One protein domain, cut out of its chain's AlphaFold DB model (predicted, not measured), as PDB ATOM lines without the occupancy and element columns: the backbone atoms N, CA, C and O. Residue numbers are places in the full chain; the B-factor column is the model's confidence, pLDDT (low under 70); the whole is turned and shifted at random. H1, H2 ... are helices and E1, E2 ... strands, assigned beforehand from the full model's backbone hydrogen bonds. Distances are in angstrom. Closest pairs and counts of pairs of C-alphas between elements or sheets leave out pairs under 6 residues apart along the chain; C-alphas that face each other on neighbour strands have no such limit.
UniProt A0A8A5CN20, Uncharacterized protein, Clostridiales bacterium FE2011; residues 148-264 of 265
ATOM      1  N   ALA A 148     159.740 263.546 157.937       88.75
ATOM      2  CA  ALA A 148     161.175 263.549 158.221       88.75
ATOM      3  C   ALA A 148     161.567 264.695 159.177       88.75
ATOM      4  O   ALA A 148     162.270 264.474 160.160       88.75
ATOM      5  N   TYR A 149     161.081 265.914 158.933       90.12
ATOM      6  CA  TYR A 149     161.399 267.089 159.760       90.12
ATOM      7  C   TYR A 149     160.781 267.027 161.151       90.12
ATOM      8  O   TYR A 149     161.383 267.468 162.135       90.12
ATOM      9  N   GLU A 150     159.569 266.486 161.233       85.75
ATOM     10  CA  GLU A 150     158.945 266.139 162.491       85.75
ATOM     11  C   GLU A 150     159.862 265.137 163.208       85.75
ATOM     12  O   GLU A 150     160.442 265.495 164.230       85.75
ATOM     13  N   ILE A 151     160.104 263.935 162.677       87.06
ATOM     14  CA  ILE A 151     160.918 262.903 163.349       87.06
ATOM     15  C   ILE A 151     162.300 263.430 163.780       87.06
ATOM     16  O   ILE A 151     162.715 263.174 164.911       87.06
ATOM     17  N   ASP A 152     162.982 264.222 162.947       89.19
ATOM     18  CA  ASP A 152     164.251 264.875 163.300       89.19
ATOM     19  C   ASP A 152     164.117 265.730 164.573       89.19
ATOM     20  O   ASP A 152     164.866 265.564 165.540       89.19
ATOM     21  N   SER A 153     163.092 266.590 164.633       86.88
ATOM     22  CA  SER A 153     162.811 267.408 165.816       86.88
ATOM     23  C   SER A 153     162.480 266.567 167.054       86.88
ATOM     24  O   SER A 153     162.745 267.025 168.168       86.88
ATOM     25  N   PHE A 154     161.884 265.381 166.897       86.12
ATOM     26  CA  PHE A 154     161.543 264.500 168.018       86.12
ATOM     27  C   PHE A 154     162.794 263.849 168.574       86.12
ATOM     28  O   PHE A 154     163.033 263.892 169.779       86.12
ATOM     29  N   ILE A 155     163.630 263.310 167.691       89.12
ATOM     30  CA  ILE A 155     164.880 262.671 168.084       89.12
ATOM     31  C   ILE A 155     165.817 263.675 168.733       89.12
ATOM     32  O   ILE A 155     166.448 263.344 169.730       89.12
ATOM     33  N   ASN A 156     165.879 264.912 168.241       89.88
ATOM     34  CA  ASN A 156     166.677 265.946 168.893       89.88
ATOM     35  C   ASN A 156     166.209 266.202 170.335       89.88
ATOM     36  O   ASN A 156     167.043 266.297 171.229       89.88
ATOM     37  N   ARG A 157     164.893 266.204 170.594       88.81
ATOM     38  CA  ARG A 157     164.349 266.284 171.963       88.81
ATOM     39  C   ARG A 157     164.682 265.053 172.806       88.81
ATOM     40  O   ARG A 157     165.087 265.214 173.953       88.81
ATOM     41  N   ILE A 158     164.553 263.849 172.246       90.75
ATOM     42  CA  ILE A 158     164.940 262.598 172.916       90.75
ATOM     43  C   ILE A 158     166.413 262.643 173.317       90.75
ATOM     44  O   ILE A 158     166.740 262.368 174.467       90.75
ATOM     45  N   LYS A 159     167.300 263.026 172.391       92.88
ATOM     46  CA  LYS A 159     168.738 263.163 172.644       92.88
ATOM     47  C   LYS A 159     168.994 264.116 173.806       92.88
ATOM     48  O   LYS A 159     169.743 263.755 174.703       92.88
ATOM     49  N   THR A 160     168.344 265.281 173.830       93.69
ATOM     50  CA  THR A 160     168.463 266.238 174.943       93.69
ATOM     51  C   THR A 160     168.063 265.611 176.280       93.69
ATOM     52  O   THR A 160     168.869 265.614 177.206       93.69
ATOM     53  N   ILE A 161     166.872 265.009 176.367       93.88
ATOM     54  CA  ILE A 161     166.355 264.416 177.613       93.88
ATOM     55  C   ILE A 161     167.234 263.248 178.079       93.88
ATOM     56  O   ILE A 161     167.556 263.126 179.259       93.88
ATOM     57  N   LEU A 162     167.661 262.383 177.162       94.38
ATOM     58  CA  LEU A 162     168.558 261.278 177.489       94.38
ATOM     59  C   LEU A 162     169.944 261.788 177.913       94.38
ATOM     60  O   LEU A 162     170.529 261.256 178.852       94.38
ATOM     61  N   SER A 163     170.465 262.851 177.301       95.38
ATOM     62  CA  SER A 163     171.717 263.471 177.750       95.38
ATOM     63  C   SER A 163     171.639 264.037 179.161       95.38
ATOM     64  O   SER A 163     172.578 263.843 179.930       95.38
ATOM     65  N   GLU A 164     170.514 264.642 179.541       95.12
ATOM     66  CA  GLU A 164     170.262 265.067 180.926       95.12
ATOM     67  C   GLU A 164     170.272 263.882 181.913       95.12
ATOM     68  O   GLU A 164     170.601 264.055 183.084       95.12
ATOM     69  N   ASN A 165     169.995 262.665 181.432       93.25
ATOM     70  CA  ASN A 165     170.041 261.412 182.194       93.25
ATOM     71  C   ASN A 165     171.367 260.630 182.029       93.25
ATOM     72  O   ASN A 165     171.455 259.451 182.390       93.25
ATOM     73  N   GLY A 166     172.412 261.268 181.490       93.88
ATOM     74  CA  GLY A 166     173.769 260.717 181.410       93.88
ATOM     75  C   GLY A 166     174.088 259.896 180.154       93.88
ATOM     76  O   GLY A 166     175.184 259.325 180.076       93.88
ATOM     77  N   TYR A 167     173.183 259.839 179.170       94.69
ATOM     78  CA  TYR A 167     173.407 259.153 177.891       94.69
ATOM     79  C   TYR A 167     174.151 260.038 176.872       94.69
ATOM     80  O   TYR A 167     173.887 261.232 176.721       94.69
ATOM     81  N   LYS A 168     175.088 259.442 176.136       94.56
ATOM     82  CA  LYS A 168     176.012 260.103 175.203       94.56
ATOM     83  C   LYS A 168     176.292 259.245 173.965       94.56
ATOM     84  O   LYS A 168     175.901 258.082 173.898       94.56
ATOM     85  N   ASN A 169     177.022 259.816 173.004       93.38
ATOM     86  CA  ASN A 169     177.447 259.159 171.759       93.38
ATOM     87  C   ASN A 169     176.271 258.611 170.933       93.38
ATOM     88  O   ASN A 169     176.199 257.420 170.644       93.38
ATOM     89  N   PHE A 170     175.327 259.484 170.583       94.75
ATOM     90  CA  PHE A 170     174.164 259.092 169.792       94.75
ATOM     91  C   PHE A 170     174.546 258.808 168.340       94.75
ATOM     92  O   PHE A 170     175.045 259.697 167.650       94.75
ATOM     93  N   ASN A 171     174.228 257.607 167.871       95.38
ATOM     94  CA  ASN A 171     174.302 257.207 166.473       95.38
ATOM     95  C   ASN A 171     172.889 256.956 165.935       95.38
ATOM     96  O   ASN A 171     172.062 256.377 166.639       95.38
ATOM     97  N   ILE A 172     172.611 257.387 164.704       94.81
ATOM     98  CA  ILE A 172     171.325 257.153 164.039       94.81
ATOM     99  C   ILE A 172     171.568 256.287 162.806       94.81
ATOM    100  O   ILE A 172     172.429 256.598 161.987       94.81
ATOM    101  N   ILE A 173     170.786 255.223 162.664       94.25
ATOM    102  CA  ILE A 173     170.788 254.340 161.500       94.25
ATOM    103  C   ILE A 173     169.385 254.356 160.901       94.25
ATOM    104  O   ILE A 173     168.404 254.101 161.596       94.25
ATOM    105  N   LEU A 174     169.295 254.652 159.610       92.50
ATOM    106  CA  LEU A 174     168.065 254.639 158.834       92.50
ATOM    107  C   LEU A 174     168.214 253.614 157.713       92.50
ATOM    108  O   LEU A 174     169.078 253.779 156.858       92.50
ATOM    109  N   ASN A 175     167.377 252.575 157.707       89.88
ATOM    110  CA  ASN A 175     167.411 251.500 156.705       89.88
ATOM    111  C   ASN A 175     168.835 250.955 156.501       89.88
ATOM    112  O   ASN A 175     169.389 251.015 155.404       89.88
ATOM    113  N   ASP A 176     169.453 250.531 157.605       88.25
ATOM    114  CA  ASP A 176     170.822 249.994 157.668       88.25
ATOM    115  C   ASP A 176     171.937 250.978 157.272       88.25
ATOM    116  O   ASP A 176     173.115 250.621 157.256       88.25
ATOM    117  N   THR A 177     171.596 252.243 157.015       90.69
ATOM    118  CA  THR A 177     172.549 253.293 156.645       90.69
ATOM    119  C   THR A 177     172.744 254.268 157.808       90.69
ATOM    120  O   THR A 177     171.775 254.891 158.249       90.69
ATOM    121  N   PRO A 178     173.972 254.438 158.332       92.31
ATOM    122  CA  PRO A 178     174.265 255.474 159.316       92.31
ATOM    123  C   PRO A 178     174.012 256.870 158.740       92.31
ATOM    124  O   PRO A 178     174.449 257.177 157.630       92.31
ATOM    125  N   ILE A 179     173.338 257.727 159.505       92.00
ATOM    126  CA  ILE A 179     173.019 259.098 159.102       92.00
ATOM    127  C   ILE A 179     173.339 260.096 160.214       92.00
ATOM    128  O   ILE A 179     173.170 259.821 161.401       92.00
ATOM    129  N   THR A 180     173.769 261.296 159.823       86.50
ATOM    130  CA  THR A 180     174.067 262.379 160.772       86.50
ATOM    131  C   THR A 180     172.795 263.100 161.214       86.50
ATOM    132  O   THR A 180     172.560 263.266 162.410       86.50
ATOM    133  N   ASN A 181     171.951 263.489 160.250       84.75
ATOM    134  CA  ASN A 181     170.676 264.165 160.487       84.75
ATOM    135  C   ASN A 181     169.569 263.514 159.660       84.75
ATOM    136  O   ASN A 181     169.782 263.123 158.509       84.75
ATOM    137  N   ILE A 182     168.363 263.460 160.215       85.94
ATOM    138  CA  ILE A 182     167.213 262.864 159.532       85.94
ATOM    139  C   ILE A 182     166.719 263.760 158.405       85.94
ATOM    140  O   ILE A 182     166.442 263.279 157.308       85.94
ATOM    141  N   LYS A 183     166.681 265.071 158.644       86.06
ATOM    142  CA  LYS A 183     166.211 266.060 157.664       86.06
ATOM    143  C   LYS A 183     167.041 266.141 156.372       86.06
ATOM    144  O   LYS A 183     166.571 266.715 155.395       86.06
ATOM    145  N   ASP A 184     168.252 265.580 156.359       88.44
ATOM    146  CA  ASP A 184     169.112 265.502 155.168       88.44
ATOM    147  C   ASP A 184     168.837 264.235 154.335       88.44
ATOM    148  O   ASP A 184     169.237 264.156 153.175       88.44
ATOM    149  N   ASN A 185     168.099 263.271 154.899       89.19
ATOM    150  CA  ASN A 185     167.840 261.941 154.340       89.19
ATOM    151  C   ASN A 185     166.342 261.719 154.058       89.19
ATOM    152  O   ASN A 185     165.815 260.626 154.268       89.19
ATOM    153  N   VAL A 186     165.644 262.760 153.585       89.38
ATOM    154  CA  VAL A 186     164.183 262.765 153.360       89.38
ATOM    155  C   VAL A 186     163.714 261.590 152.496       89.38
ATOM    156  O   VAL A 186     162.695 260.971 152.800       89.38
ATOM    157  N   SER A 187     164.467 261.231 151.454       86.44
ATOM    158  CA  SER A 187     164.130 260.117 150.556       86.44
ATOM    159  C   SER A 187     164.021 258.767 151.277       86.44
ATOM    160  O   SER A 187     163.216 257.925 150.878       86.44
ATOM    161  N   GLY A 188     164.754 258.578 152.380       83.50
ATOM    162  CA  GLY A 188     164.673 257.388 153.228       83.50
ATOM    163  C   GLY A 188     163.335 257.233 153.961       83.50
ATOM    164  O   GLY A 188     163.054 256.149 154.465       83.50
ATOM    165  N   PHE A 189     162.501 258.280 153.975       83.12
ATOM    166  CA  PHE A 189     161.157 258.287 154.562       83.12
ATOM    167  C   PHE A 189     160.036 258.142 153.530       83.12
ATOM    168  O   PHE A 189     158.866 258.079 153.903       83.12
ATOM    169  N   ALA A 190     160.363 258.048 152.234       77.25
ATOM    170  CA  ALA A 190     159.370 257.822 151.181       77.25
ATOM    171  C   ALA A 190     158.683 256.448 151.303       77.25
ATOM    172  O   ALA A 190     157.603 256.228 150.750       77.25
ATOM    173  N   LYS A 191     159.318 255.511 152.014       76.19
ATOM    174  CA  LYS A 191     158.761 254.208 152.373       76.19
ATOM    175  C   LYS A 191     158.993 253.966 153.863       76.19
ATOM    176  O   LYS A 191     160.050 254.345 154.363       76.19
ATOM    177  N   PRO A 192     158.043 253.327 154.563       70.94
ATOM    178  CA  PRO A 192     158.260 252.920 155.938       70.94
ATOM    179  C   PRO A 192     159.488 252.020 156.039       70.94
ATOM    180  O   PRO A 192     159.683 251.129 155.210       70.94
ATOM    181  N   GLY A 193     160.309 252.282 157.045       82.19
ATOM    182  CA  GLY A 193     161.605 251.649 157.199       82.19
ATOM    183  C   GLY A 193     161.931 251.334 158.648       82.19
ATOM    184  O   GLY A 193     161.062 251.361 159.523       82.19
ATOM    185  N   THR A 194     163.204 251.059 158.899       90.19
ATOM    186  CA  THR A 194     163.726 250.860 160.252       90.19
ATOM    187  C   THR A 194     164.609 252.039 160.618       90.19
ATOM    188  O   THR A 194     165.554 252.370 159.905       90.19
ATOM    189  N   LEU A 195     164.303 252.664 161.748       91.81
ATOM    190  CA  LEU A 195     165.100 253.720 162.357       91.81
ATOM    191  C   LEU A 195     165.645 253.202 163.687       91.81
ATOM    192  O   LEU A 195     164.863 252.816 164.553       91.81
ATOM    193  N   ILE A 196     166.964 253.208 163.855       94.69
ATOM    194  CA  ILE A 196     167.635 252.824 165.098       94.69
ATOM    195  C   ILE A 196     168.396 254.028 165.641       94.69
ATOM    196  O   ILE A 196     169.113 254.709 164.911       94.69
ATOM    197  N   ILE A 197     168.238 254.279 166.936       95.00
ATOM    198  CA  ILE A 197     169.012 255.251 167.698       95.00
ATOM    199  C   ILE A 197     169.802 254.462 168.733       95.00
ATOM    200  O   ILE A 197     169.204 253.864 169.626       95.00
ATOM    201  N   SER A 198     171.125 254.480 168.626       95.56
ATOM    202  CA  SER A 198     172.020 253.841 169.593       95.56
ATOM    203  C   SER A 198     172.728 254.913 170.420       95.56
ATOM    204  O   SER A 198     173.094 255.964 169.897       95.56
ATOM    205  N   CYS A 199     172.923 254.667 171.710       95.50
ATOM    206  CA  CYS A 199     173.668 255.539 172.614       95.50
ATOM    207  C   CYS A 199     174.378 254.725 173.703       95.50
ATOM    208  O   CYS A 199     174.136 253.534 173.867       95.50
ATOM    209  N   THR A 200     175.262 255.374 174.450       94.19
ATOM    210  CA  THR A 200     176.000 254.792 175.586       94.19
ATOM    211  C   THR A 200     175.689 255.585 176.842       94.19
ATOM    212  O   THR A 200     175.424 256.783 176.741       94.19
ATOM    213  N   LYS A 201     175.734 254.975 178.026       91.94
ATOM    214  CA  LYS A 201     175.611 255.723 179.285       91.94
ATOM    215  C   LYS A 201     176.993 256.067 179.830       91.94
ATOM    216  O   LYS A 201     177.967 255.375 179.571       91.94
ATOM    217  N   SER A 202     177.117 257.188 180.535       79.12
ATOM    218  CA  SER A 202     178.432 257.662 180.987       79.12
ATOM    219  C   SER A 202     179.118 256.759 182.005       79.12
ATOM    220  O   SER A 202     180.348 256.724 182.008       79.12
ATOM    221  N   ASP A 203     178.330 256.013 182.775       76.88
ATOM    222  CA  ASP A 203     178.784 255.248 183.938       76.88
ATOM    223  C   ASP A 203     178.752 253.728 183.714       76.88
ATOM    224  O   ASP A 203     179.018 252.959 184.637       76.88
ATOM    225  N   ASP A 204     178.439 253.273 182.497       80.75
ATOM    226  CA  ASP A 204     178.505 251.862 182.139       80.75
ATOM    227  C   ASP A 204     178.991 251.640 180.698       80.75
ATOM    228  O   ASP A 204     179.034 252.548 179.871       80.75
ATOM    229  N   ALA A 205     179.441 250.415 180.421       77.69
ATOM    230  CA  ALA A 205     179.984 250.022 179.122       77.69
ATOM    231  C   ALA A 205     178.905 249.473 178.167       77.69
ATOM    232  O   ALA A 205     179.242 248.804 177.190       77.69
ATOM    233  N   TYR A 206     177.618 249.692 178.461       87.81
ATOM    234  CA  TYR A 206     176.533 249.127 177.668       87.81
ATOM    235  C   TYR A 206     176.101 250.075 176.548       87.81
ATOM    236  O   TYR A 206     176.072 251.301 176.696       87.81
ATOM    237  N   ASN A 207     175.716 249.476 175.421       92.62
ATOM    238  CA  ASN A 207     175.004 250.180 174.363       92.62
ATOM    239  C   ASN A 207     173.498 250.082 174.623       92.62
ATOM    240  O   ASN A 207     172.985 249.041 175.029       92.62
ATOM    241  N   TYR A 208     172.787 251.163 174.359       95.62
ATOM    242  CA  TYR A 208     171.350 251.298 174.533       95.62
ATOM    243  C   TYR A 208     170.735 251.666 173.201       95.62
ATOM    244  O   TYR A 208     171.191 252.609 172.554       95.62
ATOM    245  N   GLU A 209     169.707 250.935 172.794       96.56
ATOM    246  CA  GLU A 209     169.111 251.107 171.477       96.56
ATOM    247  C   GLU A 209     167.610 251.339 171.569       96.56
ATOM    248  O   GLU A 209     166.916 250.743 172.397       96.56
ATOM    249  N   ILE A 210     167.129 252.204 170.681       95.31
ATOM    250  CA  ILE A 210     165.721 252.439 170.373       95.31
ATOM    251  C   ILE A 210     165.546 252.087 168.900       95.31
ATOM    252  O   ILE A 210     166.261 252.627 168.061       95.31
ATOM    253  N   LYS A 211     164.600 251.214 168.576       94.31
ATOM    254  CA  LYS A 211     164.245 250.838 167.205       94.31
ATOM    255  C   LYS A 211     162.806 251.243 166.940       94.31
ATOM    256  O   LYS A 211     161.935 250.962 167.754       94.31
ATOM    257  N   SER A 212     162.555 251.862 165.798       90.88
ATOM    258  CA  SER A 212     161.217 252.185 165.317       90.88
ATOM    259  C   SER A 212     161.014 251.638 163.916       90.88
ATOM    260  O   SER A 212     161.782 251.957 163.005       90.88
ATOM    261  N   ASN A 213     159.941 250.882 163.731       88.88
ATOM    262  CA  ASN A 213     159.488 250.350 162.449       88.88
ATOM    263  C   ASN A 213     157.955 250.498 162.326       88.88
ATOM    264  O   ASN A 213     157.327 251.199 163.122       88.88
ATOM    265  N   GLN A 214     157.348 249.872 161.315       84.12
ATOM    266  CA  GLN A 214     155.889 249.886 161.128       84.12
ATOM    267  C   GLN A 214     155.114 249.239 162.282       84.12
ATOM    268  O   GLN A 214     153.965 249.595 162.517       84.12
ATOM    269  N   GLU A 215     155.729 248.296 162.992       83.94
ATOM    270  CA  GLU A 215     155.095 247.568 164.090       83.94
ATOM    271  C   GLU A 215     155.110 248.375 165.390       83.94
ATOM    272  O   GLU A 215     154.284 248.123 166.258       83.94
ATOM    273  N   GLY A 216     155.989 249.377 165.501       86.88
ATOM    274  CA  GLY A 216     156.044 250.329 166.606       86.88
ATOM    275  C   GLY A 216     157.473 250.621 167.059       86.88
ATOM    276  O   GLY A 216     158.442 250.424 166.323       86.88
ATOM    277  N   CYS A 217     157.599 251.129 168.284       90.75
ATOM    278  CA  CYS A 217     158.881 251.406 168.925       90.75
ATOM    279  C   CYS A 217     159.238 250.321 169.939       90.75
ATOM    280  O   CYS A 217     158.421 249.937 170.775       90.75
ATOM    281  N   GLN A 218     160.497 249.909 169.914       93.94
ATOM    282  CA  GLN A 218     161.096 248.955 170.835       93.94
ATOM    283  C   GLN A 218     162.400 249.527 171.390       93.94
ATOM    284  O   GLN A 218     163.041 250.366 170.755       93.94
ATOM    285  N   ALA A 219     162.812 249.068 172.563       95.69
ATOM    286  CA  ALA A 219     164.042 249.486 173.213       95.69
ATOM    287  C   ALA A 219     164.761 248.290 173.840       95.69
ATOM    288  O   ALA A 219     164.122 247.361 174.335       95.69
ATOM    289  N   ARG A 220     166.096 248.322 173.834       95.31
ATOM    290  CA  ARG A 220     166.921 247.307 174.496       95.31
ATOM    291  C   ARG A 220     168.202 247.873 175.084       95.31
ATOM    292  O   ARG A 220     168.763 248.839 174.565       95.31
ATOM    293  N   LYS A 221     168.678 247.219 176.140       95.31
ATOM    294  CA  LYS A 221     170.047 247.335 176.639       95.31
ATOM    295  C   LYS A 221     170.863 246.194 176.036       95.31
ATOM    296  O   LYS A 221     170.566 245.027 176.270       95.31
ATOM    297  N   VAL A 222     171.876 246.523 175.246       92.38
ATOM    298  CA  VAL A 222     172.723 245.553 174.549       92.38
ATOM    299  C   VAL A 222     173.788 245.044 175.514       92.38
ATOM    300  O   VAL A 222     174.795 245.708 175.763       92.38
ATOM    301  N   THR A 223     173.553 243.860 176.072       86.62
ATOM    302  CA  THR A 223     174.536 243.114 176.877       86.62
ATOM    303  C   THR A 223     175.226 242.025 176.050       86.62
ATOM    304  O   THR A 223     176.382 241.688 176.299       86.62
ATOM    305  N   THR A 224     174.533 241.529 175.026       84.12
ATOM    306  CA  THR A 224     174.964 240.543 174.028       84.12
ATOM    307  C   THR A 224     174.375 240.912 172.655       84.12
ATOM    308  O   THR A 224     173.413 241.684 172.598       84.12
ATOM    309  N   PRO A 225     174.888 240.368 171.533       79.62
ATOM    310  CA  PRO A 225     174.307 240.613 170.203       79.62
ATOM    311  C   PRO A 225     172.805 240.277 170.110       79.62
ATOM    312  O   PRO A 225     172.047 240.990 169.447       79.62
ATOM    313  N   ASP A 226     172.375 239.257 170.857       86.06
ATOM    314  CA  ASP A 226     171.012 238.716 170.853       86.06
ATOM    315  C   ASP A 226     170.133 239.268 171.989       86.06
ATOM    316  O   ASP A 226     169.123 238.665 172.344       86.06
ATOM    317  N   SER A 227     170.511 240.401 172.596       89.69
ATOM    318  CA  SER A 227     169.702 241.026 173.652       89.69
ATOM    319  C   SER A 227     168.278 241.319 173.167       89.69
ATOM    320  O   SER A 227     168.086 241.890 172.084       89.69
ATOM    321  N   GLU A 228     167.307 240.933 173.997       93.56
ATOM    322  CA  GLU A 228     165.873 241.008 173.719       93.56
ATOM    323  C   GLU A 228     165.402 242.454 173.519       93.56
ATOM    324  O   GLU A 228     165.874 243.387 174.173       93.56
ATOM    325  N   TRP A 229     164.464 242.638 172.588       93.94
ATOM    326  CA  TRP A 229     163.785 243.908 172.358       93.94
ATOM    327  C   TRP A 229     162.509 243.964 173.185       93.94
ATOM    328  O   TRP A 229     161.657 243.090 173.062       93.94
ATOM    329  N   TYR A 230     162.346 245.031 173.960       94.00
ATOM    330  CA  TYR A 230     161.116 245.282 174.698       94.00
ATOM    331  C   TYR A 230     160.306 246.367 174.010       94.00
ATOM    332  O   TYR A 230     160.837 247.430 173.682       94.00
ATOM    333  N   ASP A 231     159.011 246.131 173.835       91.38
ATOM    334  CA  ASP A 231     158.113 247.152 173.311       91.38
ATOM    335  C   ASP A 231     158.098 248.373 174.234       91.38
ATOM    336  O   ASP A 231     157.956 248.267 175.457       91.38
ATOM    337  N   VAL A 232     158.251 249.557 173.641       87.69
ATOM    338  CA  VAL A 232     158.055 250.818 174.352       87.69
ATOM    339  C   VAL A 232     156.549 251.001 174.472       87.69
ATOM    340  O   VAL A 232     155.891 251.447 173.532       87.69
ATOM    341  N   TYR A 233     156.006 250.595 175.617       84.12
ATOM    342  CA  TYR A 233     154.572 250.560 175.890       84.12
ATOM    343  C   TYR A 233     154.226 251.429 177.097       84.12
ATOM    344  O   TYR A 233     154.888 251.375 178.132       84.12
ATOM    345  N   ASN A 234     153.145 252.198 176.984       75.44
ATOM    346  CA  ASN A 234     152.560 252.927 178.106       75.44
ATOM    347  C   ASN A 234     151.044 252.717 178.099       75.44
ATOM    348  O   ASN A 234     150.430 252.883 177.053       75.44
ATOM    349  N   GLU A 235     150.426 252.419 179.244       74.19
ATOM    350  CA  GLU A 235     148.990 252.092 179.343       74.19
ATOM    351  C   GLU A 235     148.062 253.142 178.707       74.19
ATOM    352  O   GLU A 235     147.011 252.802 178.169       74.19
ATOM    353  N   THR A 236     148.462 254.418 178.716       67.38
ATOM    354  CA  THR A 236     147.677 255.518 178.126       67.38
ATOM    355  C   THR A 236     147.817 255.586 176.603       67.38
ATOM    356  O   THR A 236     146.886 255.976 175.902       67.38
ATOM    357  N   ILE A 237     148.992 255.239 176.084       63.06
ATOM    358  CA  ILE A 237     149.372 255.398 174.671       63.06
ATOM    359  C   ILE A 237     149.270 254.074 173.902       63.06
ATOM    360  O   ILE A 237     149.202 254.073 172.675       63.06
ATOM    361  N   GLN A 238     149.224 252.955 174.623       71.06
ATOM    362  CA  GLN A 238     149.453 251.600 174.147       71.06
ATOM    363  C   GLN A 238     150.845 251.480 173.517       71.06
ATOM    364  O   GLN A 238     151.790 251.139 174.216       71.06
ATOM    365  N   GLN A 239     151.030 251.857 172.253       73.44
ATOM    366  CA  GLN A 239     152.301 251.697 171.544       73.44
ATOM    367  C   GLN A 239     152.709 252.965 170.790       73.44
ATOM    368  O   GLN A 239     151.878 253.700 170.254       73.44
ATOM    369  N   TYR A 240     154.015 253.234 170.752       76.81
ATOM    370  CA  TYR A 240     154.570 254.409 170.084       76.81
ATOM    371  C   TYR A 240     154.879 254.081 168.614       76.81
ATOM    372  O   TYR A 240     155.616 253.140 168.337       76.81
ATOM    373  N   TYR A 241     154.360 254.879 167.672       76.12
ATOM    374  CA  TYR A 241     154.597 254.735 166.226       76.12
ATOM    375  C   TYR A 241     155.202 256.019 165.647       76.12
ATOM    376  O   TYR A 241     154.566 257.076 165.708       76.12
ATOM    377  N   LEU A 242     156.400 255.937 165.054       76.69
ATOM    378  CA  LEU A 242     157.014 257.086 164.366       76.69
ATOM    379  C   LEU A 242     156.624 257.182 162.884       76.69
ATOM    380  O   LEU A 242     156.582 258.282 162.348       76.69
ATOM    381  N   TRP A 243     156.318 256.061 162.224       70.81
ATOM    382  CA  TRP A 243     156.194 255.992 160.760       70.81
ATOM    383  C   TRP A 243     154.798 256.308 160.196       70.81
ATOM    384  O   TRP A 243     154.679 256.685 159.036       70.81
ATOM    385  N   ASP A 244     153.745 256.215 161.009       58.16
ATOM    386  CA  ASP A 244     152.343 256.231 160.550       58.16
ATOM    387  C   ASP A 244     151.688 257.629 160.519       58.16
ATOM    388  O   ASP A 244     150.470 257.785 160.601       58.16
ATOM    389  N   ASN A 245     152.503 258.685 160.428       51.78
ATOM    390  CA  ASN A 245     152.076 260.084 160.279       51.78
ATOM    391  C   ASN A 245     151.018 260.590 161.296       51.78
ATOM    392  O   ASN A 245     150.277 261.540 161.035       51.78
ATOM    393  N   LYS A 246     150.967 259.989 162.493       50.62
ATOM    394  CA  LYS A 246     150.122 260.418 163.631       50.62
ATOM    395  C   LYS A 246     150.912 260.699 164.911       50.62
ATOM    396  O   LYS A 246     150.340 261.196 165.883       50.62
ATOM    397  N   GLY A 247     152.203 260.386 164.927       44.25
ATOM    398  CA  GLY A 247     153.080 260.591 166.070       44.25
ATOM    399  C   GLY A 247     153.628 262.007 166.058       44.25
ATOM    400  O   GLY A 247     154.326 262.369 165.129       44.25
ATOM    401  N   PHE A 248     153.303 262.817 167.066       48.41
ATOM    402  CA  PHE A 248     154.256 263.842 167.525       48.41
ATOM    403  C   PHE A 248     154.009 264.393 168.934       48.41
ATOM    404  O   PHE A 248     154.789 265.205 169.419       48.41
ATOM    405  N   TYR A 249     152.956 263.945 169.619       50.56
ATOM    406  CA  TYR A 249     152.708 264.311 171.022       50.56
ATOM    407  C   TYR A 249     152.636 263.093 171.921       50.56
ATOM    408  O   TYR A 249     151.831 262.994 172.840       50.56
ATOM    409  N   LEU A 250     153.525 262.164 171.629       57.00
ATOM    410  CA  LEU A 250     154.047 261.291 172.644       57.00
ATOM    411  C   LEU A 250     155.036 262.176 173.386       57.00
ATOM    412  O   LEU A 250     156.048 262.566 172.807       57.00
ATOM    413  N   ASP A 251     154.635 262.651 174.566       72.31
ATOM    414  CA  ASP A 251     155.460 263.498 175.422       72.31
ATOM    415  C   ASP A 251     156.883 262.924 175.409       72.31
ATOM    416  O   ASP A 251     157.086 261.780 175.806       72.31
ATOM    417  N   ALA A 252     157.844 263.669 174.845       81.88
ATOM    418  CA  ALA A 252     159.198 263.160 174.639       81.88
ATOM    419  C   ALA A 252     159.814 262.723 175.972       81.88
ATOM    420  O   ALA A 252     160.582 261.767 176.003       81.88
ATOM    421  N   LYS A 253     159.410 263.373 177.070       85.31
ATOM    422  CA  LYS A 253     159.774 262.969 178.418       85.31
ATOM    423  C   LYS A 253     159.141 261.631 178.769       85.31
ATOM    424  O   LYS A 253     159.872 260.703 179.078       85.31
ATOM    425  N   LEU A 254     157.824 261.490 178.620       85.88
ATOM    426  CA  LEU A 254     157.132 260.219 178.869       85.88
ATOM    427  C   LEU A 254     157.681 259.069 178.008       85.88
ATOM    428  O   LEU A 254     157.824 257.946 178.489       85.88
ATOM    429  N   PHE A 255     158.015 259.344 176.745       88.44
ATOM    430  CA  PHE A 255     158.664 258.388 175.855       88.44
ATOM    431  C   PHE A 255     160.031 257.975 176.402       88.44
ATOM    432  O   PHE A 255     160.277 256.783 176.561       88.44
ATOM    433  N   CYS A 256     160.898 258.938 176.732       91.44
ATOM    434  CA  CYS A 256     162.207 258.671 177.323       91.44
ATOM    435  C   CYS A 256     162.093 257.903 178.646       91.44
ATOM    436  O   CYS A 256     162.828 256.940 178.840       91.44
ATOM    437  N   ASP A 257     161.150 258.259 179.518       91.31
ATOM    438  CA  ASP A 257     160.900 257.572 180.789       91.31
ATOM    439  C   ASP A 257     160.489 256.106 180.552       91.31
ATOM    440  O   ASP A 257     160.991 255.184 181.205       91.31
ATOM    441  N   THR A 258     159.633 255.865 179.553       91.38
ATOM    442  CA  THR A 258     159.218 254.512 179.149       91.38
ATOM    443  C   THR A 258     160.401 253.719 178.579       91.38
ATOM    444  O   THR A 258     160.627 252.573 178.962       91.38
ATOM    445  N   VAL A 259     161.205 254.336 177.708       93.56
ATOM    446  CA  VAL A 259     162.416 253.733 177.127       93.56
ATOM    447  C   VAL A 259     163.427 253.354 178.215       93.56
ATOM    448  O   VAL A 259     163.926 252.230 178.226       93.56
ATOM    449  N   MET A 260     163.697 254.252 179.166       93.88
ATOM    450  CA  MET A 260     164.616 253.990 180.278       93.88
ATOM    451  C   MET A 260     164.107 252.876 181.203       93.88
ATOM    452  O   MET A 260     164.904 252.098 181.732       93.88
ATOM    453  N   THR A 261     162.786 252.739 181.345       92.69
ATOM    454  CA  THR A 261     162.173 251.603 182.048       92.69
ATOM    455  C   THR A 261     162.450 250.287 181.317       92.69
ATOM    456  O   THR A 261     162.841 249.311 181.955       92.69
ATOM    457  N   CYS A 262     162.322 250.250 179.985       92.00
ATOM    458  CA  CYS A 262     162.682 249.072 179.185       92.00
ATOM    459  C   CYS A 262     164.166 248.709 179.318       92.00
ATOM    460  O   CYS A 262     164.501 247.538 179.422       92.00
ATOM    461  N   TRP A 263     165.052 249.701 179.368       93.62
ATOM    462  CA  TRP A 263     166.496 249.499 179.532       93.62
ATOM    463  C   TRP A 263     166.939 249.027 180.920       93.62
ATOM    464  O   TRP A 263     168.108 248.679 181.099       93.62
ATOM    465  N   SER A 264     166.032 249.057 181.896       87.69
ATOM    466  CA  SER A 264     166.281 248.593 183.262       87.69
ATOM    467  C   SER A 264     165.875 247.129 183.480       87.69
ATOM    468  O   SER A 264     166.129 246.603 184.562       87.69
TER     469      SER A 264
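What this domain is: This is residues 148 to 264 of the 265 residues of an uncharacterized protein of Clostridiales bacterium FE2011 (UniProt A0A8A5CN20). A strongly twisted five-stranded sheet has two helices over one face: long H1 along E1, and H3 slanting over E5. Short H2 only grazes the sheet. The printed part has 117 residues, with H1 E1 E2 H2 E3 E4 E5 H3 along it; the sheet's order is E2 E1 E3 E4 E5, all antiparallel, and the class is mixed. It is compact, with a radius of gyration of the C-alphas of 13.3 A and spans of 37 by 32 by 28 A.

How they stand to each other: H1, residues 148 to 164, is on the sheet at a height of 10.5 A, over E1, residues 167 to 174, running along it at 11 degrees on the local plane. E2, residues 177 to 179, makes a hairpin with E1; N 179 and O 172 are 2.9 A apart. H2, residues 186 to 189, is close to H1 but not clearly touching; their closest C-alphas, Ala 148 and Val 186, are 5.8 A apart. E3, residues 195 to 201, is antiparallel to E1, with N 171 and O 198 at 2.8 A. E3, E4, residues 207 to 213, and E5, residues 216 to 222, form a meander, each the antiparallel neighbour of the one before; N 197 and O 210, and N 211 and O 218, are each 2.8 A apart. H3, residues 252 to 262, is on the same face as H1; these helices touch at a steep tilt of 63 degrees, closest at the C-alphas of Ile 158 and Ala 252, 6.0 A. In H1 and H3 every O i to N i+4 pair is within hydrogen-bond range; H2 is too short for one.

Where its parts are: H1 begins at C-alpha 148 (161.175, 263.549, 158.221) and measures 24.5 A; E1 measures 20.3 A. H3 ends at C-alpha 262 (162.682, 249.072, 179.185).

The domain as a whole: The printed part has no cut. The link E5 to H3 is long, 29 residues. Residues 236 to 237 and 244 to 250 have pLDDT under 70.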